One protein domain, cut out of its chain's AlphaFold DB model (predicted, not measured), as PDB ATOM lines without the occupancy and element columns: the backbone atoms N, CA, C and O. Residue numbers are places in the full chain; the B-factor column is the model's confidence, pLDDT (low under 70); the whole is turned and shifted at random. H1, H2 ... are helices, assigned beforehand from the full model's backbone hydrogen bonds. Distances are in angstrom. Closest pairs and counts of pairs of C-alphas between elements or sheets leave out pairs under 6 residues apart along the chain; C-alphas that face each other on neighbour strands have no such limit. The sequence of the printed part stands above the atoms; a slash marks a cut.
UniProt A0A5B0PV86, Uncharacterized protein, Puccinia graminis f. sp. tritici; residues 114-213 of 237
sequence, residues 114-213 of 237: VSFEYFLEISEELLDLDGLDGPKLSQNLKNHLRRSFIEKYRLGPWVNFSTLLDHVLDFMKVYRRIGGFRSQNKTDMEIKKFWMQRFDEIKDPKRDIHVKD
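This is residues 114 to 213 of the 237 residues of an uncharacterized protein of Puccinia graminis f. sp. tritici (UniProt A0A5B0PV86). Four crossed helices make a ring of contacts, H2 and H5 on opposite sides of H1 and H3; short H4 lies at one end. The printed part has 100 residues, five named helices, H1 to H5, all helix, and is compact: radius of gyration of the C-alphas 13.3 A, spans 36 by 29 by 26 A.

Find C-alpha 134 at (221.359, 176.202, 157.248); H2 runs 23.6 A to residue 150. Look before it for H1, residues 116 to 127, and after it for H3, 161 to 174, H4, 179 to 182, and H5, 188 to 201, ending at (224.388, 194.333, 167.061).

H2 and H1 form a hairpin, closest C-alphas Leu 120 and Lys 142, 6.3 A. H2 touches H3 at Leu 141 and Phe 171, closest C-alphas, 6.8 A. H5 touches H3, closest C-alphas Leu 165 and Lys 192, 6.2 A, at a steep tilt of 57 degrees. Every O i to N i+4 pair is within hydrogen-bond range in H2, H3 and H5, and 6 of 8 in H1.

The printed part has no cut; pLDDT is under 70 at residues 130 to 132, 150 to 156 and 179.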
ATOM      1  N   VAL A 114     238.403 193.010 159.628       88.88
ATOM      2  CA  VAL A 114     237.985 191.916 160.506       88.88
ATOM      3  C   VAL A 114     238.929 190.724 160.341       88.88
ATOM      4  O   VAL A 114     239.487 190.505 159.261       88.88
ATOM      5  N   SER A 115     239.121 189.945 161.404       89.25
ATOM      6  CA  SER A 115     239.781 188.640 161.328       89.25
ATOM      7  C   SER A 115     238.949 187.687 160.467       89.25
ATOM      8  O   SER A 115     237.747 187.520 160.685       89.25
ATOM      9  N   PHE A 116     239.583 187.053 159.478       88.50
ATOM     10  CA  PHE A 116     238.884 186.200 158.514       88.50
ATOM     11  C   PHE A 116     238.177 185.013 159.188       88.50
ATOM     12  O   PHE A 116     237.010 184.756 158.910       88.50
ATOM     13  N   GLU A 117     238.847 184.322 160.113       87.44
ATOM     14  CA  GLU A 117     238.260 183.169 160.810       87.44
ATOM     15  C   GLU A 117     237.175 183.585 161.821       87.44
ATOM     16  O   GLU A 117     236.185 182.872 161.955       87.44
ATOM     17  N   TYR A 118     237.274 184.771 162.440       89.25
ATOM     18  CA  TYR A 118     236.182 185.327 163.258       89.25
ATOM     19  C   TYR A 118     234.945 185.648 162.408       89.25
ATOM     20  O   TYR A 118     233.828 185.306 162.784       89.25
ATOM     21  N   PHE A 119     235.133 186.226 161.215       90.12
ATOM     22  CA  PHE A 119     234.029 186.428 160.277       90.12
ATOM     23  C   PHE A 119     233.373 185.100 159.864       90.12
ATOM     24  O   PHE A 119     232.153 185.041 159.740       90.12
ATOM     25  N   LEU A 120     234.147 184.017 159.700       89.94
ATOM     26  CA  LEU A 120     233.572 182.685 159.484       89.94
ATOM     27  C   LEU A 120     232.834 182.160 160.726       89.94
ATOM     28  O   LEU A 120     231.786 181.537 160.560       89.94
ATOM     29  N   GLU A 121     233.325 182.405 161.940       89.12
ATOM     30  CA  GLU A 121     232.646 182.026 163.186       89.12
ATOM     31  C   GLU A 121     231.238 182.646 163.262       89.12
ATOM     32  O   GLU A 121     230.257 181.903 163.274       89.12
ATOM     33  N   ILE A 122     231.121 183.975 163.167       89.31
ATOM     34  CA  ILE A 122     229.833 184.689 163.296       89.31
ATOM     35  C   ILE A 122     228.938 184.654 162.039       89.31
ATOM     36  O   ILE A 122     227.817 185.161 162.064       89.31
ATOM     37  N   SER A 123     229.412 184.100 160.913       89.56
ATOM     38  CA  SER A 123     228.711 184.187 159.613       89.56
ATOM     39  C   SER A 123     227.309 183.562 159.579       89.56
ATOM     40  O   SER A 123     226.514 183.922 158.714       89.56
ATOM     41  N   GLU A 124     226.991 182.651 160.502       87.56
ATOM     42  CA  GLU A 124     225.668 182.017 160.612       87.56
ATOM     43  C   GLU A 124     224.631 182.972 161.226       87.56
ATOM     44  O   GLU A 124     223.606 183.249 160.597       87.56
ATOM     45  N   GLU A 125     224.949 183.565 162.380       88.56
ATOM     46  CA  GLU A 125     224.124 184.562 163.082       88.56
ATOM     47  C   GLU A 125     223.975 185.858 162.266       88.56
ATOM     48  O   GLU A 125     222.874 186.398 162.102       88.56
ATOM     49  N   LEU A 126     225.082 186.334 161.684       89.31
ATOM     50  CA  LEU A 126     225.137 187.558 160.882       89.31
ATOM     51  C   LEU A 126     224.214 187.512 159.657       89.31
ATOM     52  O   LEU A 126     223.638 188.533 159.279       89.31
ATOM     53  N   LEU A 127     224.084 186.342 159.031       87.88
ATOM     54  CA  LEU A 127     223.361 186.167 157.769       87.88
ATOM     55  C   LEU A 127     222.004 185.465 157.930       87.88
ATOM     56  O   LEU A 127     221.334 185.254 156.920       87.88
ATOM     57  N   ASP A 128     221.602 185.155 159.169       84.12
ATOM     58  CA  ASP A 128     220.326 184.513 159.524       84.12
ATOM     59  C   ASP A 128     220.137 183.166 158.794       84.12
ATOM     60  O   ASP A 128     219.198 182.947 158.023       84.12
ATOM     61  N   LEU A 129     221.121 182.269 158.957       81.19
ATOM     62  CA  LEU A 129     221.197 181.020 158.189       81.19
ATOM     63  C   LEU A 129     220.386 179.852 158.780       81.19
ATOM     64  O   LEU A 129     220.317 178.812 158.129       81.19
ATOM     65  N   ASP A 130     219.724 180.013 159.929       67.44
ATOM     66  CA  ASP A 130     219.167 178.949 160.800       67.44
ATOM     67  C   ASP A 130     217.977 178.131 160.234       67.44
ATOM     68  O   ASP A 130     217.295 177.392 160.946       67.44
ATOM     69  N   GLY A 131     217.706 178.226 158.931       69.50
ATOM     70  CA  GLY A 131     216.683 177.430 158.246       69.50
ATOM     71  C   GLY A 131     217.079 175.965 157.998       69.50
ATOM     72  O   GLY A 131     218.187 175.525 158.285       69.50
ATOM     73  N   LEU A 132     216.181 175.201 157.360       57.62
ATOM     74  CA  LEU A 132     216.348 173.752 157.117       57.62
ATOM     75  C   LEU A 132     217.634 173.357 156.351       57.62
ATOM     76  O   LEU A 132     218.170 172.273 156.564       57.62
ATOM     77  N   ASP A 133     218.128 174.227 155.463       76.31
ATOM     78  CA  ASP A 133     219.394 174.042 154.729       76.31
ATOM     79  C   ASP A 133     220.623 174.593 155.482       76.31
ATOM     80  O   ASP A 133     221.747 174.459 154.996       76.31
ATOM     81  N   GLY A 134     220.426 175.262 156.621       79.12
ATOM     82  CA  GLY A 134     221.359 176.202 157.248       79.12
ATOM     83  C   GLY A 134     222.789 175.697 157.404       79.12
ATOM     84  O   GLY A 134     223.689 176.277 156.794       79.12
ATOM     85  N   PRO A 135     223.024 174.565 158.096       84.12
ATOM     86  CA  PRO A 135     224.366 174.005 158.264       84.12
ATOM     87  C   PRO A 135     225.071 173.696 156.932       84.12
ATOM     88  O   PRO A 135     226.280 173.875 156.794       84.12
ATOM     89  N   LYS A 136     224.315 173.277 155.908       87.62
ATOM     90  CA  LYS A 136     224.838 172.981 154.565       87.62
ATOM     91  C   LYS A 136     225.106 174.261 153.767       87.62
ATOM     92  O   LYS A 136     226.090 174.325 153.031       87.62
ATOM     93  N   LEU A 137     224.247 175.271 153.901       86.94
ATOM     94  CA  LEU A 137     224.408 176.583 153.273       86.94
ATOM     95  C   LEU A 137     225.615 177.327 153.862       86.94
ATOM     96  O   LEU A 137     226.455 177.801 153.100       86.94
ATOM     97  N   SER A 138     225.746 177.332 155.190       89.00
ATOM     98  CA  SER A 138     226.906 177.855 155.913       89.00
ATOM     99  C   SER A 138     228.199 177.161 155.493       89.00
ATOM    100  O   SER A 138     229.137 177.825 155.060       89.00
ATOM    101  N   GLN A 139     228.256 175.823 155.521       91.00
ATOM    102  CA  GLN A 139     229.482 175.114 155.150       91.00
ATOM    103  C   GLN A 139     229.876 175.372 153.684       91.00
ATOM    104  O   GLN A 139     231.059 175.514 153.373       91.00
ATOM    105  N   ASN A 140     228.899 175.519 152.781       92.00
ATOM    106  CA  ASN A 140     229.150 175.946 151.402       92.00
ATOM    107  C   ASN A 140     229.671 177.393 151.319       92.00
ATOM    108  O   ASN A 140     230.590 177.647 150.540       92.00
ATOM    109  N   LEU A 141     229.146 178.321 152.128       91.12
ATOM    110  CA  LEU A 141     229.629 179.703 152.209       91.12
ATOM    111  C   LEU A 141     231.065 179.754 152.748       91.12
ATOM    112  O   LEU A 141     231.933 180.356 152.123       91.12
ATOM    113  N   LYS A 142     231.340 179.068 153.862       91.56
ATOM    114  CA  LYS A 142     232.666 178.968 154.493       91.56
ATOM    115  C   LYS A 142     233.703 178.404 153.514       91.56
ATOM    116  O   LYS A 142     234.802 178.946 153.402       91.56
ATOM    117  N   ASN A 143     233.328 177.395 152.725       91.12
ATOM    118  CA  ASN A 143     234.158 176.858 151.643       91.12
ATOM    119  C   ASN A 143     234.344 177.848 150.476       91.12
ATOM    120  O   ASN A 143     235.460 177.996 149.975       91.12
ATOM    121  N   HIS A 144     233.287 178.549 150.049       90.12
ATOM    122  CA  HIS A 144     233.358 179.550 148.978       90.12
ATOM    123  C   HIS A 144     234.247 180.744 149.355       90.12
ATOM    124  O   HIS A 144     235.071 181.169 148.543       90.12
ATOM    125  N   LEU A 145     234.112 181.259 150.580       89.25
ATOM    126  CA  LEU A 145     234.928 182.348 151.113       89.25
ATOM    127  C   LEU A 145     236.392 181.920 151.230       89.25
ATOM    128  O   LEU A 145     237.258 182.599 150.683       89.25
ATOM    129  N   ARG A 146     236.674 180.764 151.855       88.56
ATOM    130  CA  ARG A 146     238.042 180.228 151.948       88.56
ATOM    131  C   ARG A 146     238.675 180.099 150.569       88.56
ATOM    132  O   ARG A 146     239.769 180.612 150.371       88.56
ATOM    133  N   ARG A 147     237.974 179.525 149.588       86.56
ATOM    134  CA  ARG A 147     238.486 179.438 148.216       86.56
ATOM    135  C   ARG A 147     238.746 180.818 147.599       86.56
ATOM    136  O   ARG A 147     239.845 181.073 147.120       86.56
ATOM    137  N   SER A 148     237.760 181.713 147.653       81.94
ATOM    138  CA  SER A 148     237.823 183.035 147.012       81.94
ATOM    139  C   SER A 148     238.921 183.940 147.571       81.94
ATOM    140  O   SER A 148     239.499 184.721 146.815       81.94
ATOM    141  N   PHE A 149     239.214 183.834 148.871       76.69
ATOM    142  CA  PHE A 149     240.246 184.635 149.525       76.69
ATOM    143  C   PHE A 149     241.624 183.964 149.519       76.69
ATOM    144  O   PHE A 149     242.590 184.645 149.190       76.69
ATOM    145  N   ILE A 150     241.743 182.657 149.791       68.81
ATOM    146  CA  ILE A 150     243.047 181.961 149.822       68.81
ATOM    147  C   ILE A 150     243.694 181.907 148.425       68.81
ATOM    148  O   ILE A 150     244.912 182.030 148.317       68.81
ATOM    149  N   GLU A 151     242.910 181.775 147.345       64.31
ATOM    150  CA  GLU A 151     243.447 181.783 145.971       64.31
ATOM    151  C   GLU A 151     243.926 183.178 145.510       64.31
ATOM    152  O   GLU A 151     244.764 183.263 144.612       64.31
ATOM    153  N   LYS A 152     243.417 184.277 146.098       59.00
ATOM    154  CA  LYS A 152     243.680 185.660 145.637       59.00
ATOM    155  C   LYS A 152     244.550 186.501 146.565       59.00
ATOM    156  O   LYS A 152     245.282 187.366 146.091       59.00
ATOM    157  N   TYR A 153     244.468 186.273 147.869       57.44
ATOM    158  CA  TYR A 153     245.150 187.059 148.886       57.44
ATOM    159  C   TYR A 153     246.043 186.137 149.712       57.44
ATOM    160  O   TYR A 153     245.578 185.176 150.323       57.44
ATOM    161  N   ARG A 154     247.338 186.471 149.805       53.19
ATOM    162  CA  ARG A 154     248.178 185.969 150.899       53.19
ATOM    163  C   ARG A 154     247.639 186.588 152.186       53.19
ATOM    164  O   ARG A 154     248.004 187.713 152.514       53.19
ATOM    165  N   LEU A 155     246.717 185.882 152.837       55.31
ATOM    166  CA  LEU A 155     245.974 186.375 153.991       55.31
ATOM    167  C   LEU A 155     246.931 186.793 155.114       55.31
ATOM    168  O   LEU A 155     247.488 185.958 155.827       55.31
ATOM    169  N   GLY A 156     247.076 188.106 155.292       60.03
ATOM    170  CA  GLY A 156     247.346 188.652 156.613       60.03
ATOM    171  C   GLY A 156     246.146 188.377 157.533       60.03
ATOM    172  O   GLY A 156     245.056 188.076 157.042       60.03
ATOM    173  N   PRO A 157     246.298 188.505 158.859       70.25
ATOM    174  CA  PRO A 157     245.235 188.184 159.818       70.25
ATOM    175  C   PRO A 157     244.026 189.144 159.793       70.25
ATOM    176  O   PRO A 157     243.170 189.063 160.666       70.25
ATOM    177  N   TRP A 158     243.950 190.047 158.812       83.19
ATOM    178  CA  TRP A 158     242.961 191.114 158.695       83.19
ATOM    179  C   TRP A 158     242.488 191.238 157.248       83.19
ATOM    180  O   TRP A 158     243.300 191.228 156.322       83.19
ATOM    181  N   VAL A 159     241.174 191.347 157.059       86.56
ATOM    182  CA  VAL A 159     240.517 191.466 155.751       86.56
ATOM    183  C   VAL A 159     239.473 192.576 155.822       86.56
ATOM    184  O   VAL A 159     238.757 192.696 156.814       86.56
ATOM    185  N   ASN A 160     239.355 193.387 154.769       88.44
ATOM    186  CA  ASN A 160     238.333 194.428 154.702       88.44
ATOM    187  C   ASN A 160     236.912 193.824 154.739       88.44
ATOM    188  O   ASN A 160     236.541 192.998 153.901       88.44
ATOM    189  N   PHE A 161     236.106 194.274 155.700       89.81
ATOM    190  CA  PHE A 161     234.781 193.728 155.985       89.81
ATOM    191  C   PHE A 161     233.771 193.997 154.857       89.81
ATOM    192  O   PHE A 161     233.002 193.110 154.489       89.81
ATOM    193  N   SER A 162     233.828 195.179 154.231       90.25
ATOM    194  CA  SER A 162     233.002 195.502 153.058       90.25
ATOM    195  C   SER A 162     233.238 194.521 151.904       90.25
ATOM    196  O   SER A 162     232.276 194.030 151.317       90.25
ATOM    197  N   THR A 163     234.501 194.169 151.648       89.56
ATOM    198  CA  THR A 163     234.913 193.205 150.612       89.56
ATOM    199  C   THR A 163     234.437 191.783 150.929       89.56
ATOM    200  O   THR A 163     234.001 191.060 150.035       89.56
ATOM    201  N   LEU A 164     234.462 191.369 152.202       90.25
ATOM    202  CA  LEU A 164     233.900 190.075 152.615       90.25
ATOM    203  C   LEU A 164     232.395 189.990 152.331       90.25
ATOM    204  O   LEU A 164     231.931 188.976 151.807       90.25
ATOM    205  N   LEU A 165     231.643 191.062 152.595       92.12
ATOM    206  CA  LEU A 165     230.208 191.117 152.307       92.12
ATOM    207  C   LEU A 165     229.887 191.127 150.798       92.12
ATOM    208  O   LEU A 165     228.833 190.618 150.421       92.12
ATOM    209  N   ASP A 166     230.780 191.611 149.923       91.25
ATOM    210  CA  ASP A 166     230.625 191.447 148.463       91.25
ATOM    211  C   ASP A 166     230.718 189.971 148.045       91.25
ATOM    212  O   ASP A 166     229.878 189.475 147.293       91.25
ATOM    213  N   HIS A 167     231.685 189.229 148.593       91.00
ATOM    214  CA  HIS A 167     231.800 187.790 148.345       91.00
ATOM    215  C   HIS A 167     230.620 186.989 148.929       91.00
ATOM    216  O   HIS A 167     230.167 186.025 148.307       91.00
ATOM    217  N   VAL A 168     230.064 187.401 150.078       92.19
ATOM    218  CA  VAL A 168     228.799 186.841 150.592       92.19
ATOM    219  C   VAL A 168     227.639 187.132 149.638       92.19
ATOM    220  O   VAL A 168     226.869 186.220 149.332       92.19
ATOM    221  N   LEU A 169     227.504 188.368 149.142       91.69
ATOM    222  CA  LEU A 169     226.464 188.716 148.170       91.69
ATOM    223  C   LEU A 169     226.545 187.835 146.924       91.69
ATOM    224  O   LEU A 169     225.523 187.300 146.498       91.69
ATOM    225  N   ASP A 170     227.732 187.660 146.345       90.25
ATOM    226  CA  ASP A 170     227.909 186.868 145.124       90.25
ATOM    227  C   ASP A 170     227.608 185.379 145.341       90.25
ATOM    228  O   ASP A 170     226.911 184.767 144.524       90.25
ATOM    229  N   PHE A 171     227.990 184.815 146.489       90.62
ATOM    230  CA  PHE A 171     227.534 183.486 146.901       90.62
ATOM    231  C   PHE A 171     226.000 183.410 147.023       90.62
ATOM    232  O   PHE A 171     225.358 182.525 146.450       90.62
ATOM    233  N   MET A 172     225.379 184.366 147.720       88.12
ATOM    234  CA  MET A 172     223.933 184.371 147.977       88.12
ATOM    235  C   MET A 172     223.097 184.687 146.720       88.12
ATOM    236  O   MET A 172     221.927 184.293 146.659       88.12
ATOM    237  N   LYS A 173     223.683 185.316 145.686       87.00
ATOM    238  CA  LYS A 173     223.122 185.416 144.322       87.00
ATOM    239  C   LYS A 173     223.051 184.039 143.662       87.00
ATOM    240  O   LYS A 173     221.980 183.656 143.192       87.00
ATOM    241  N   VAL A 174     224.151 183.276 143.671       86.69
ATOM    242  CA  VAL A 174     224.218 181.922 143.081       86.69
ATOM    243  C   VAL A 174     223.220 180.975 143.754       86.69
ATOM    244  O   VAL A 174     222.464 180.290 143.068       86.69
ATOM    245  N   TYR A 175     223.134 181.003 145.087       82.25
ATOM    246  CA  TYR A 175     222.174 180.202 145.860       82.25
ATOM    247  C   TYR A 175     220.750 180.800 145.908       82.25
ATOM    248  O   TYR A 175     219.885 180.260 146.596       82.25
ATOM    249  N   ARG A 176     220.482 181.903 145.189       79.06
ATOM    250  CA  ARG A 176     219.196 182.639 145.123       79.06
ATOM    251  C   ARG A 176     218.620 183.101 146.477       79.06
ATOM    252  O   ARG A 176     217.478 183.555 146.539       79.06
ATOM    253  N   ARG A 177     219.402 183.042 147.560       78.75
ATOM    254  CA  ARG A 177     218.961 183.316 148.939       78.75
ATOM    255  C   ARG A 177     218.654 184.795 149.206       78.75
ATOM    256  O   ARG A 177     217.832 185.080 150.068       78.75
ATOM    257  N   ILE A 178     219.180 185.728 148.404       71.94
ATOM    258  CA  ILE A 178     218.805 187.160 148.475       71.94
ATOM    259  C   ILE A 178     217.386 187.486 147.961       71.94
ATOM    260  O   ILE A 178     217.004 188.656 147.929       71.94
ATOM    261  N   GLY A 179     216.590 186.491 147.546       69.81
ATOM    262  CA  GLY A 179     215.251 186.702 146.981       69.81
ATOM    263  C   GLY A 179     214.323 187.550 147.862       69.81
ATOM    264  O   GLY A 179     213.644 188.431 147.342       69.81
ATOM    265  N   GLY A 180     214.362 187.357 149.187       75.44
ATOM    266  CA  GLY A 180     213.560 188.127 150.152       75.44
ATOM    267  C   GLY A 180     213.981 189.593 150.327       75.44
ATOM    268  O   GLY A 180     213.165 190.414 150.733       75.44
ATOM    269  N   PHE A 181     215.223 189.949 149.984       77.12
ATOM    270  CA  PHE A 181     215.663 191.347 149.920       77.12
ATOM    271  C   PHE A 181     215.297 191.978 148.572       77.12
ATOM    272  O   PHE A 181     214.878 193.134 148.516       77.12
ATOM    273  N   ARG A 182     215.396 191.213 147.477       77.69
ATOM    274  CA  ARG A 182     215.065 191.706 146.130       77.69
ATOM    275  C   ARG A 182     213.564 191.879 145.896       77.69
ATOM    276  O   ARG A 182     213.193 192.785 145.162       77.69
ATOM    277  N   SER A 183     212.698 191.118 146.570       74.06
ATOM    278  CA  SER A 183     211.252 191.402 146.604       74.06
ATOM    279  C   SER A 183     210.900 192.692 147.361       74.06
ATOM    280  O   SER A 183     209.825 193.242 147.151       74.06
ATOM    281  N   GLN A 184     211.812 193.206 148.197       80.69
ATOM    282  CA  GLN A 184     211.715 194.514 148.857       80.69
ATOM    283  C   GLN A 184     212.385 195.636 148.033       80.69
ATOM    284  O   GLN A 184     212.612 196.720 148.560       80.69
ATOM    285  N   ASN A 185     212.742 195.377 146.765       81.00
ATOM    286  CA  ASN A 185     213.484 196.275 145.865       81.00
ATOM    287  C   ASN A 185     214.851 196.772 146.391       81.00
ATOM    288  O   ASN A 185     215.419 197.701 145.820       81.00
ATOM    289  N   LYS A 186     215.414 196.142 147.432       86.25
ATOM    290  CA  LYS A 186     216.700 196.551 148.018       86.25
ATOM    291  C   LYS A 186     217.862 196.272 147.068       86.25
ATOM    292  O   LYS A 186     218.007 195.166 146.538       86.25
ATOM    293  N   THR A 187     218.716 197.275 146.898       89.44
ATOM    294  CA  THR A 187     219.983 197.175 146.175       89.44
ATOM    295  C   THR A 187     221.003 196.344 146.948       89.44
ATOM    296  O   THR A 187     220.958 196.243 148.174       89.44
ATOM    297  N   ASP A 188     221.991 195.801 146.237       89.38
ATOM    298  CA  ASP A 188     223.133 195.102 146.837       89.38
ATOM    299  C   ASP A 188     223.827 195.956 147.932       89.38
ATOM    300  O   ASP A 188     224.197 195.430 148.980       89.38
ATOM    301  N   MET A 189     223.922 197.283 147.758       89.38
ATOM    302  CA  MET A 189     224.486 198.194 148.769       89.38
ATOM    303  C   MET A 189     223.632 198.275 150.046       89.38
ATOM    304  O   MET A 189     224.182 198.314 151.144       89.38
ATOM    305  N   GLU A 190     222.304 198.292 149.932       89.62
ATOM    306  CA  GLU A 190     221.403 198.300 151.095       89.62
ATOM    307  C   GLU A 190     221.433 196.963 151.845       89.62
ATOM    308  O   GLU A 190     221.355 196.950 153.071       89.62
ATOM    309  N   ILE A 191     221.623 195.846 151.134       90.12
ATOM    310  CA  ILE A 191     221.812 194.522 151.746       90.12
ATOM    311  C   ILE A 191     223.138 194.476 152.525       90.12
ATOM    312  O   ILE A 191     223.145 194.048 153.679       90.12
ATOM    313  N   LYS A 192     224.242 194.996 151.959       90.25
ATOM    314  CA  LYS A 192     225.511 195.145 152.703       90.25
ATOM    315  C   LYS A 192     225.338 196.019 153.940       90.25
ATOM    316  O   LYS A 192     225.794 195.634 155.006       90.25
ATOM    317  N   LYS A 193     224.668 197.168 153.809       88.25
ATOM    318  CA  LYS A 193     224.415 198.105 154.916       88.25
ATOM    319  C   LYS A 193     223.608 197.473 156.051       88.25
ATOM    320  O   LYS A 193     223.983 197.635 157.207       88.25
ATOM    321  N   PHE A 194     222.585 196.685 155.723       88.94
ATOM    322  CA  PHE A 194     221.830 195.897 156.698       88.94
ATOM    323  C   PHE A 194     222.725 194.894 157.450       88.94
ATOM    324  O   PHE A 194     222.706 194.861 158.678       88.94
ATOM    325  N   TRP A 195     223.569 194.129 156.747       90.38
ATOM    326  CA  TRP A 195     224.523 193.222 157.403       90.38
ATOM    327  C   TRP A 195     225.613 193.967 158.193       90.38
ATOM    328  O   TRP A 195     226.031 193.489 159.242       90.38
ATOM    329  N   MET A 196     226.044 195.152 157.753       89.56
ATOM    330  CA  MET A 196     226.988 195.993 158.500       89.56
ATOM    331  C   MET A 196     226.402 196.500 159.825       89.56
ATOM    332  O   MET A 196     227.116 196.511 160.821       89.56
ATOM    333  N   GLN A 197     225.117 196.866 159.851       87.56
ATOM    334  CA  GLN A 197     224.407 197.225 161.085       87.56
ATOM    335  C   GLN A 197     224.217 196.005 161.992       87.56
ATOM    336  O   GLN A 197     224.593 196.052 163.158       87.56
ATOM    337  N   ARG A 198     223.745 194.873 161.450       87.56
ATOM    338  CA  ARG A 198     223.569 193.628 162.220       87.56
ATOM    339  C   ARG A 198     224.880 193.112 162.826       87.56
ATOM    340  O   ARG A 198     224.875 192.579 163.926       87.56
ATOM    341  N   PHE A 199     226.017 193.314 162.159       88.50
ATOM    342  CA  PHE A 199     227.341 193.023 162.720       88.50
ATOM    343  C   PHE A 199     227.667 193.871 163.956       88.50
ATOM    344  O   PHE A 199     228.343 193.387 164.862       88.50
ATOM    345  N   ASP A 200     227.193 195.119 164.015       84.19
ATOM    346  CA  ASP A 200     227.366 195.960 165.199       84.19
ATOM    347  C   ASP A 200     226.470 195.528 166.371       84.19
ATOM    348  O   ASP A 200     226.835 195.761 167.522       84.19
ATOM    349  N   GLU A 201     225.344 194.869 166.082       85.44
ATOM    350  CA  GLU A 201     224.388 194.333 167.061       85.44
ATOM    351  C   GLU A 201     224.843 193.007 167.705       85.44
ATOM    352  O   GLU A 201     224.397 192.699 168.814       85.44
ATOM    353  N   ILE A 202     225.734 192.242 167.056       83.69
ATOM    354  CA  ILE A 202     226.270 190.973 167.585       83.69
ATOM    355  C   ILE A 202     227.149 191.234 168.817       83.69
ATOM    356  O   ILE A 202     228.158 191.946 168.761       83.69
ATOM    357  N   LYS A 203     226.773 190.618 169.944       77.19
ATOM    358  CA  LYS A 203     227.416 190.787 171.258       77.19
ATOM    359  C   LYS A 203     228.397 189.656 171.582       77.19
ATOM    360  O   LYS A 203     228.208 188.929 172.555       77.19
ATOM    361  N   ASP A 204     229.456 189.531 170.786       78.50
ATOM    362  CA  ASP A 204     230.563 188.607 171.068       78.50
ATOM    363  C   ASP A 204     231.694 189.322 171.850       78.50
ATOM    364  O   ASP A 204     232.254 190.296 171.340       78.50
ATOM    365  N   PRO A 205     232.091 188.864 173.057       70.81
ATOM    366  CA  PRO A 205     233.221 189.434 173.804       70.81
ATOM    367  C   PRO A 205     234.598 189.241 173.134       70.81
ATOM    368  O   PRO A 205     235.575 189.843 173.571       70.81
ATOM    369  N   LYS A 206     234.713 188.420 172.079       76.56
ATOM    370  CA  LYS A 206     235.917 188.311 171.233       76.56
ATOM    371  C   LYS A 206     236.023 189.424 170.191       76.56
ATOM    372  O   LYS A 206     237.066 189.545 169.547       76.56
ATOM    373  N   ARG A 207     234.956 190.195 169.960       76.12
ATOM    374  CA  ARG A 207     234.877 191.156 168.853       76.12
ATOM    375  C   ARG A 207     236.060 192.126 168.843       76.12
ATOM    376  O   ARG A 207     236.679 192.314 167.798       76.12
ATOM    377  N   ASP A 208     236.422 192.667 169.999       71.50
ATOM    378  CA  ASP A 208     237.405 193.752 170.123       71.50
ATOM    379  C   ASP A 208     238.845 193.321 169.777       71.50
ATOM    380  O   ASP A 208     239.669 194.146 169.392       71.50
ATOM    381  N   ILE A 209     239.155 192.017 169.841       77.88
ATOM    382  CA  ILE A 209     240.446 191.453 169.389       77.88
ATOM    383  C   ILE A 209     240.419 190.982 167.924       77.88
ATOM    384  O   ILE A 209     241.433 190.520 167.389       77.88
ATOM    385  N   HIS A 210     239.262 191.063 167.265       83.12
ATOM    386  CA  HIS A 210     239.014 190.533 165.922       83.12
ATOM    387  C   HIS A 210     238.401 191.548 164.950       83.12
ATOM    388  O   HIS A 210     238.208 191.219 163.779       83.12
ATOM    389  N   VAL A 211     238.179 192.786 165.390       81.62
ATOM    390  CA  VAL A 211     237.736 193.917 164.574       81.62
ATOM    391  C   VAL A 211     238.720 195.069 164.740       81.62
ATOM    392  O   VAL A 211     239.064 195.441 165.856       81.62
ATOM    393  N   LYS A 212     239.148 195.660 163.623       82.81
ATOM    394  CA  LYS A 212     239.682 197.020 163.613       82.81
ATOM    395  C   LYS A 212     238.627 197.923 163.015       82.81
ATOM    396  O   LYS A 212     238.421 197.928 161.794       82.81
ATOM    397  N   ASP A 213     238.000 198.720 163.859       76.38
ATOM    398  CA  ASP A 213     237.403 199.945 163.365       76.38
ATOM    399  C   ASP A 213     238.522 200.870 162.851       76.38
ATOM    400  O   ASP A 213     239.636 200.878 163.387       76.38
TER     401      ASP A 213